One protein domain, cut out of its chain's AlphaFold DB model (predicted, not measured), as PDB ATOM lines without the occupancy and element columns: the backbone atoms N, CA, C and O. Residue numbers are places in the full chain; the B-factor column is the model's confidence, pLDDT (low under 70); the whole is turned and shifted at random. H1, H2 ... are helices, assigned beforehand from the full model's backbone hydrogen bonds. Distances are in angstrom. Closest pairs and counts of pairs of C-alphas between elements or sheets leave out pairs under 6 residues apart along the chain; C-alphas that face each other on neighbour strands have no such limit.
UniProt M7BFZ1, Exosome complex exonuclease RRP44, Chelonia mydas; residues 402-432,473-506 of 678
ATOM      1  N   PRO A 402     157.245 167.233 108.375       91.75
ATOM      2  CA  PRO A 402     155.991 166.946 109.065       91.75
ATOM      3  C   PRO A 402     156.171 167.056 110.584       91.75
ATOM      4  O   PRO A 402     156.751 166.188 111.232       91.75
ATOM      5  N   HIS A 403     155.634 168.128 111.162       93.00
ATOM      6  CA  HIS A 403     155.777 168.466 112.585       93.00
ATOM      7  C   HIS A 403     154.447 168.434 113.355       93.00
ATOM      8  O   HIS A 403     154.370 168.895 114.494       93.00
ATOM      9  N   GLN A 404     153.401 167.872 112.742       89.81
ATOM     10  CA  GLN A 404     152.117 167.621 113.390       89.81
ATOM     11  C   GLN A 404     152.241 166.509 114.444       89.81
ATOM     12  O   GLN A 404     153.116 165.634 114.370       89.81
ATOM     13  N   ALA A 405     151.337 166.530 115.425       92.19
ATOM     14  CA  ALA A 405     151.232 165.471 116.420       92.19
ATOM     15  C   ALA A 405     150.910 164.116 115.763       92.19
ATOM     16  O   ALA A 405     150.275 164.043 114.709       92.19
ATOM     17  N   PHE A 406     151.346 163.026 116.396       92.69
ATOM     18  CA  PHE A 406     151.015 161.679 115.935       92.69
ATOM     19  C   PHE A 406     149.510 161.423 116.067       92.69
ATOM     20  O   PHE A 406     148.914 161.706 117.105       92.69
ATOM     21  N   SER A 407     148.898 160.851 115.028       89.19
ATOM     22  CA  SER A 407     147.465 160.548 115.033       89.19
ATOM     23  C   SER A 407     147.112 159.427 116.016       89.19
ATOM     24  O   SER A 407     147.935 158.566 116.340       89.19
ATOM     25  N   GLN A 408     145.846 159.362 116.436       87.62
ATOM     26  CA  GLN A 408     145.378 158.303 117.336       87.62
ATOM     27  C   GLN A 408     145.553 156.896 116.739       87.62
ATOM     28  O   GLN A 408     145.833 155.942 117.466       87.62
ATOM     29  N   ALA A 409     145.449 156.766 115.412       87.31
ATOM     30  CA  ALA A 409     145.727 155.518 114.708       87.31
ATOM     31  C   ALA A 409     147.182 155.062 114.920       87.31
ATOM     32  O   ALA A 409     147.411 153.889 115.205       87.31
ATOM     33  N   VAL A 410     148.151 155.983 114.861       92.44
ATOM     34  CA  VAL A 410     149.567 155.699 115.150       92.44
ATOM     35  C   VAL A 410     149.753 155.309 116.616       92.44
ATOM     36  O   VAL A 410     150.354 154.275 116.909       92.44
ATOM     37  N   LEU A 411     149.190 156.095 117.539       93.56
ATOM     38  CA  LEU A 411     149.325 155.863 118.980       93.56
ATOM     39  C   LEU A 411     148.696 154.535 119.430       93.56
ATOM     40  O   LEU A 411     149.186 153.918 120.372       93.56
ATOM     41  N   SER A 412     147.663 154.052 118.735       92.56
ATOM     42  CA  SER A 412     147.011 152.769 119.040       92.56
ATOM     43  C   SER A 412     147.918 151.541 118.861       92.56
ATOM     44  O   SER A 412     147.651 150.499 119.460       92.56
ATOM     45  N   PHE A 413     149.000 151.663 118.080       94.00
ATOM     46  CA  PHE A 413     149.995 150.602 117.882       94.00
ATOM     47  C   PHE A 413     151.118 150.608 118.924       94.00
ATOM     48  O   PHE A 413     151.972 149.720 118.900       94.00
ATOM     49  N   LEU A 414     151.136 151.581 119.839       94.62
ATOM     50  CA  LEU A 414     152.103 151.595 120.928       94.62
ATOM     51  C   LEU A 414     151.822 150.462 121.929       94.62
ATOM     52  O   LEU A 414     150.664 150.112 122.178       94.62
ATOM     53  N   PRO A 415     152.870 149.882 122.543       93.19
ATOM     54  CA  PRO A 415     152.686 148.900 123.599       93.19
ATOM     55  C   PRO A 415     151.964 149.525 124.798       93.19
ATOM     56  O   PRO A 415     152.164 150.691 125.142       93.19
ATOM     57  N   LYS A 416     151.136 148.722 125.468       91.75
ATOM     58  CA  LYS A 416     150.454 149.148 126.693       91.75
ATOM     59  C   LYS A 416     151.460 149.280 127.833       91.75
ATOM     60  O   LYS A 416     152.320 148.420 128.007       91.75
ATOM     61  N   MET A 417     151.306 150.335 128.625       91.69
ATOM     62  CA  MET A 417     152.095 150.553 129.834       91.69
ATOM     63  C   MET A 417     151.366 149.993 131.067       91.69
ATOM     64  O   MET A 417     150.140 150.102 131.131       91.69
ATOM     65  N   PRO A 418     152.088 149.426 132.055       91.12
ATOM     66  CA  PRO A 418     153.543 149.240 132.101       91.12
ATOM     67  C   PRO A 418     154.035 148.114 131.172       91.12
ATOM     68  O   PRO A 418     153.390 147.077 131.055       91.12
ATOM     69  N   TRP A 419     155.194 148.321 130.538       92.25
ATOM     70  CA  TRP A 419     155.829 147.349 129.641       92.25
ATOM     71  C   TRP A 419     157.062 146.710 130.294       92.25
ATOM     72  O   TRP A 419     157.878 147.409 130.900       92.25
ATOM     73  N   SER A 420     157.217 145.394 130.144       92.19
ATOM     74  CA  SER A 420     158.386 144.636 130.598       92.19
ATOM     75  C   SER A 420     158.728 143.512 129.622       92.19
ATOM     76  O   SER A 420     157.873 143.042 128.875       92.19
ATOM     77  N   ILE A 421     159.983 143.066 129.660       93.19
ATOM     78  CA  ILE A 421     160.471 141.955 128.840       93.19
ATOM     79  C   ILE A 421     159.858 140.648 129.341       93.19
ATOM     80  O   ILE A 421     159.824 140.402 130.550       93.19
ATOM     81  N   THR A 422     159.371 139.822 128.417       92.81
ATOM     82  CA  THR A 422     158.702 138.555 128.732       92.81
ATOM     83  C   THR A 422     159.597 137.344 128.457       92.81
ATOM     84  O   THR A 422     160.547 137.407 127.679       92.81
ATOM     85  N   GLU A 423     159.258 136.196 129.047       91.25
ATOM     86  CA  GLU A 423     159.929 134.916 128.762       91.25
ATOM     87  C   GLU A 423     159.766 134.472 127.297       91.25
ATOM     88  O   GLU A 423     160.599 133.745 126.757       91.25
ATOM     89  N   GLU A 424     158.702 134.909 126.618       91.44
ATOM     90  CA  GLU A 424     158.514 134.629 125.193       91.44
ATOM     91  C   GLU A 424     159.509 135.404 124.329       91.44
ATOM     92  O   GLU A 424     160.060 134.836 123.383       91.44
ATOM     93  N   ASP A 425     159.807 136.654 124.696       89.50
ATOM     94  CA  ASP A 425     160.809 137.471 124.009       89.50
ATOM     95  C   ASP A 425     162.215 136.875 124.126       89.50
ATOM     96  O   ASP A 425     163.011 136.961 123.187       89.50
ATOM     97  N   MET A 426     162.511 136.231 125.258       91.88
ATOM     98  CA  MET A 426     163.805 135.595 125.521       91.88
ATOM     99  C   MET A 426     164.071 134.366 124.639       91.88
ATOM    100  O   MET A 426     165.226 134.003 124.441       91.88
ATOM    101  N   LYS A 427     163.048 133.741 124.037       91.75
ATOM    102  CA  LYS A 427     163.234 132.552 123.173       91.75
ATOM    103  C   LYS A 427     164.044 132.839 121.910       91.75
ATOM    104  O   LYS A 427     164.701 131.944 121.385       91.75
ATOM    105  N   PHE A 428     163.968 134.070 121.406       90.06
ATOM    106  CA  PHE A 428     164.609 134.490 120.156       90.06
ATOM    107  C   PHE A 428     165.732 135.504 120.382       90.06
ATOM    108  O   PHE A 428     166.229 136.093 119.419       90.06
ATOM    109  N   ARG A 429     166.102 135.746 121.645       96.00
ATOM    110  CA  ARG A 429     167.091 136.747 122.030       96.00
ATOM    111  C   ARG A 429     168.157 136.142 122.915       96.00
ATOM    112  O   ARG A 429     167.875 135.392 123.841       96.00
ATOM    113  N   GLU A 430     169.390 136.530 122.655       97.06
ATOM    114  CA  GLU A 430     170.511 136.192 123.515       97.06
ATOM    115  C   GLU A 430     170.547 137.108 124.738       97.06
ATOM    116  O   GLU A 430     170.412 138.330 124.624       97.06
ATOM    117  N   ASP A 431     170.733 136.519 125.915       97.88
ATOM    118  CA  ASP A 431     170.908 137.280 127.145       97.88
ATOM    119  C   ASP A 431     172.348 137.785 127.252       97.88
ATOM    120  O   ASP A 431     173.279 137.006 127.450       97.88
ATOM    121  N   LEU A 432     172.522 139.097 127.131       98.00
ATOM    122  CA  LEU A 432     173.805 139.787 127.223       98.00
ATOM    123  C   LEU A 432     173.861 140.731 128.434       98.00
ATOM    124  O   LEU A 432     174.772 141.552 128.544       98.00
ATOM    125  N   HIS A 473     161.427 145.630 116.780       95.06
ATOM    126  CA  HIS A 473     160.535 144.855 117.631       95.06
ATOM    127  C   HIS A 473     159.173 145.543 117.805       95.06
ATOM    128  O   HIS A 473     158.143 144.863 117.780       95.06
ATOM    129  N   PHE A 474     159.180 146.872 117.952       95.19
ATOM    130  CA  PHE A 474     158.000 147.687 118.241       95.19
ATOM    131  C   PHE A 474     157.285 148.160 116.972       95.19
ATOM    132  O   PHE A 474     156.058 148.218 116.948       95.19
ATOM    133  N   ILE A 475     158.031 148.452 115.904       96.50
ATOM    134  CA  ILE A 475     157.468 148.921 114.632       96.50
ATOM    135  C   ILE A 475     157.393 147.749 113.653       96.50
ATOM    136  O   ILE A 475     158.411 147.149 113.306       96.50
ATOM    137  N   ARG A 476     156.173 147.390 113.231       95.50
ATOM    138  CA  ARG A 476     155.918 146.266 112.317       95.50
ATOM    139  C   ARG A 476     155.510 146.771 110.932       95.50
ATOM    140  O   ARG A 476     154.677 147.673 110.871       95.50
ATOM    141  N   PRO A 477     156.022 146.163 109.842       96.00
ATOM    142  CA  PRO A 477     155.763 146.643 108.490       96.00
ATOM    143  C   PRO A 477     154.273 146.763 108.159       96.00
ATOM    144  O   PRO A 477     153.484 145.863 108.462       96.00
ATOM    145  N   GLY A 478     153.904 147.852 107.489       92.81
ATOM    146  CA  GLY A 478     152.573 148.083 106.927       92.81
ATOM    147  C   GLY A 478     151.536 148.666 107.890       92.81
ATOM    148  O   GLY A 478     150.461 149.057 107.427       92.81
ATOM    149  N   ASN A 479     151.825 148.768 109.190       93.62
ATOM    150  CA  ASN A 479     150.922 149.419 110.145       93.62
ATOM    151  C   ASN A 479     151.015 150.962 110.071       93.62
ATOM    152  O   ASN A 479     151.863 151.513 109.373       93.62
ATOM    153  N   ALA A 480     150.130 151.677 110.780       91.94
ATOM    154  CA  ALA A 480     150.106 153.144 110.725       91.94
ATOM    155  C   ALA A 480     151.381 153.785 111.304       91.94
ATOM    156  O   ALA A 480     151.819 154.822 110.815       91.94
ATOM    157  N   LEU A 481     151.987 153.160 112.319       95.50
ATOM    158  CA  LEU A 481     153.229 153.634 112.930       95.50
ATOM    159  C   LEU A 481     154.413 153.544 111.951       95.50
ATOM    160  O   LEU A 481     155.157 154.506 111.820       95.50
ATOM    161  N   ASP A 482     154.535 152.437 111.218       97.19
ATOM    162  CA  ASP A 482     155.527 152.230 110.157       97.19
ATOM    163  C   ASP A 482     155.337 153.218 109.001       97.19
ATOM    164  O   ASP A 482     156.293 153.846 108.558       97.19
ATOM    165  N   GLN A 483     154.092 153.427 108.559       94.75
ATOM    166  CA  GLN A 483     153.780 154.398 107.505       94.75
ATOM    167  C   GLN A 483     154.158 155.829 107.904       94.75
ATOM    168  O   GLN A 483     154.722 156.558 107.086       94.75
ATOM    169  N   GLU A 484     153.881 156.231 109.146       94.38
ATOM    170  CA  GLU A 484     154.246 157.559 109.646       94.38
ATOM    171  C   GLU A 484     155.766 157.697 109.799       94.38
ATOM    172  O   GLU A 484     156.336 158.686 109.344       94.38
ATOM    173  N   SER A 485     156.456 156.688 110.341       96.12
ATOM    174  CA  SER A 485     157.923 156.690 110.415       96.12
ATOM    175  C   SER A 485     158.576 156.741 109.032       96.12
ATOM    176  O   SER A 485     159.523 157.501 108.839       96.12
ATOM    177  N   ALA A 486     158.043 156.013 108.047       96.31
ATOM    178  CA  ALA A 486     158.506 156.062 106.662       96.31
ATOM    179  C   ALA A 486     158.240 157.423 105.999       96.31
ATOM    180  O   ALA A 486     159.059 157.883 105.205       96.31
ATOM    181  N   LYS A 487     157.122 158.082 106.335       92.94
ATOM    182  CA  LYS A 487     156.792 159.435 105.862       92.94
ATOM    183  C   LYS A 487     157.749 160.483 106.432       92.94
ATOM    184  O   LYS A 487     158.189 161.347 105.684       92.94
ATOM    185  N   ARG A 488     158.068 160.416 107.731       95.81
ATOM    186  CA  ARG A 488     159.011 161.344 108.384       95.81
ATOM    187  C   ARG A 488     160.456 161.091 107.953       95.81
ATOM    188  O   ARG A 488     161.220 162.034 107.784       95.81
ATOM    189  N   GLY A 489     160.837 159.826 107.780       96.25
ATOM    190  CA  GLY A 489     162.146 159.384 107.287       96.25
ATOM    191  C   GLY A 489     163.310 159.554 108.271       96.25
ATOM    192  O   GLY A 489     164.149 158.662 108.375       96.25
ATOM    193  N   THR A 490     163.375 160.671 108.999       95.69
ATOM    194  CA  THR A 490     164.392 160.964 110.018       95.69
ATOM    195  C   THR A 490     163.834 161.890 111.097       95.69
ATOM    196  O   THR A 490     162.900 162.652 110.854       95.69
ATOM    197  N   THR A 491     164.433 161.860 112.289       94.69
ATOM    198  CA  THR A 491     164.226 162.902 113.303       94.69
ATOM    199  C   THR A 491     164.935 164.181 112.850       94.69
ATOM    200  O   THR A 491     166.080 164.120 112.390       94.69
ATOM    201  N   VAL A 492     164.270 165.333 112.969       95.00
ATOM    202  CA  VAL A 492     164.840 166.649 112.630       95.00
ATOM    203  C   VAL A 492     165.205 167.384 113.916       95.00
ATOM    204  O   VAL A 492     164.349 167.621 114.769       95.00
ATOM    205  N   TYR A 493     166.482 167.744 114.053       89.56
ATOM    206  CA  TYR A 493     167.014 168.453 115.217       89.56
ATOM    207  C   TYR A 493     167.157 169.946 114.902       89.56
ATOM    208  O   TYR A 493     167.874 170.327 113.977       89.56
ATOM    209  N   LEU A 494     166.481 170.779 115.688       89.75
ATOM    210  CA  LEU A 494     166.601 172.237 115.707       89.75
ATOM    211  C   LEU A 494     167.339 172.670 116.986       89.75
ATOM    212  O   LEU A 494     167.714 171.835 117.808       89.75
ATOM    213  N   CYS A 495     167.550 173.976 117.172       82.62
ATOM    214  CA  CYS A 495     168.265 174.484 118.350       82.62
ATOM    215  C   CYS A 495     167.553 174.148 119.674       82.62
ATOM    216  O   CYS A 495     168.209 173.749 120.629       82.62
ATOM    217  N   GLU A 496     166.223 174.272 119.721       77.88
ATOM    218  CA  GLU A 496     165.417 174.031 120.933       77.88
ATOM    219  C   GLU A 496     164.478 172.833 120.820       77.88
ATOM    220  O   GLU A 496     164.027 172.282 121.824       77.88
ATOM    221  N   LYS A 497     164.144 172.448 119.586       84.50
ATOM    222  CA  LYS A 497     163.099 171.472 119.307       84.50
ATOM    223  C   LYS A 497     163.670 170.279 118.564       84.50
ATOM    224  O   LYS A 497     164.494 170.412 117.664       84.50
ATOM    225  N   ARG A 498     163.165 169.105 118.910       89.62
ATOM    226  CA  ARG A 498     163.397 167.863 118.182       89.62
ATOM    227  C   ARG A 498     162.058 167.395 117.624       89.62
ATOM    228  O   ARG A 498     161.088 167.283 118.371       89.62
ATOM    229  N   ILE A 499     161.984 167.186 116.315       94.56
ATOM    230  CA  ILE A 499     160.801 166.630 115.655       94.56
ATOM    231  C   ILE A 499     161.030 165.136 115.480       94.56
ATOM    232  O   ILE A 499     161.750 164.716 114.576       94.56
ATOM    233  N   ASP A 500     160.441 164.348 116.376       94.69
ATOM    234  CA  ASP A 500     160.689 162.911 116.452       94.69
ATOM    235  C   ASP A 500     160.107 162.142 115.259       94.69
ATOM    236  O   ASP A 500     158.956 162.343 114.861       94.69
ATOM    237  N   MET A 501     160.885 161.197 114.724       96.19
ATOM    238  CA  MET A 501     160.422 160.241 113.709       96.19
ATOM    239  C   MET A 501     159.410 159.228 114.272       96.19
ATOM    240  O   MET A 501     158.536 158.741 113.553       96.19
ATOM    241  N   VAL A 502     159.540 158.891 115.557       95.62
ATOM    242  CA  VAL A 502     158.714 157.904 116.268       95.62
ATOM    243  C   VAL A 502     158.153 158.524 117.552       95.62
ATOM    244  O   VAL A 502     158.780 159.428 118.096       95.62
ATOM    245  N   PRO A 503     157.005 158.062 118.077       95.94
ATOM    246  CA  PRO A 503     156.435 158.621 119.301       95.94
ATOM    247  C   PRO A 503     157.398 158.578 120.493       95.94
ATOM    248  O   PRO A 503     158.131 157.601 120.664       95.94
ATOM    249  N   GLU A 504     157.315 159.590 121.362       93.25
ATOM    250  CA  GLU A 504     158.215 159.801 122.510       93.25
ATOM    251  C   GLU A 504     158.346 158.569 123.425       93.25
ATOM    252  O   GLU A 504     159.424 158.262 123.934       93.25
ATOM    253  N   LEU A 505     157.258 157.805 123.593       94.88
ATOM    254  CA  LEU A 505     157.265 156.562 124.369       94.88
ATOM    255  C   LEU A 505     158.276 155.535 123.827       94.88
ATOM    256  O   LEU A 505     158.887 154.800 124.604       94.88
ATOM    257  N   LEU A 506     158.458 155.470 122.507       94.50
ATOM    258  CA  LEU A 506     159.437 154.584 121.882       94.50
ATOM    259  C   LEU A 506     160.829 155.209 121.884       94.50
ATOM    260  O   LEU A 506     161.748 154.557 122.381       94.50
TER     261      LEU A 506
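What this domain is: This is residues 402 to 432 and 473 to 506 of the 678 residues of the protein "Exosome complex exonuclease RRP44" of Chelonia mydas (UniProt M7BFZ1). There is little regular structure: the longest helix, H3, packs on the short H1 in a body otherwise made of loops, and an arm with the short H2 sticks out, residues 418 to 424 and 426 to 432 standing free. Residues 489 to 506 fold back on themselves. The printed part has 65 residues, with named helices H1, H2, H3 in that order and no named strand; it is all helix, though named elements hold only 17 residues. It is loose, with a radius of gyration of the C-alphas of 14.3 A, spanning 40 by 26 by 21 A.

How they stand to each other: H3, residues 480 to 488, touches H1, residues 408 to 411; their closest C-alphas, of Leu 481 and Val 410, are 4.8 A apart. H2, residues 423 to 426, is apart from both. In H3 every O i to N i+4 pair is within hydrogen-bond range; H1 and H2 are too short for such a pair.

Where its parts are: H3 runs 12.3 A from C-alpha 480 at (150.106, 153.144, 110.725) to C-alpha 488 at (159.011, 161.344, 108.384).

The domain as a whole: Residues 433 to 472 are cut out, a gap of 17.1 A between C-alphas 432 and 473. The H1 to H2 link is long. No printed residue has pLDDT under 70.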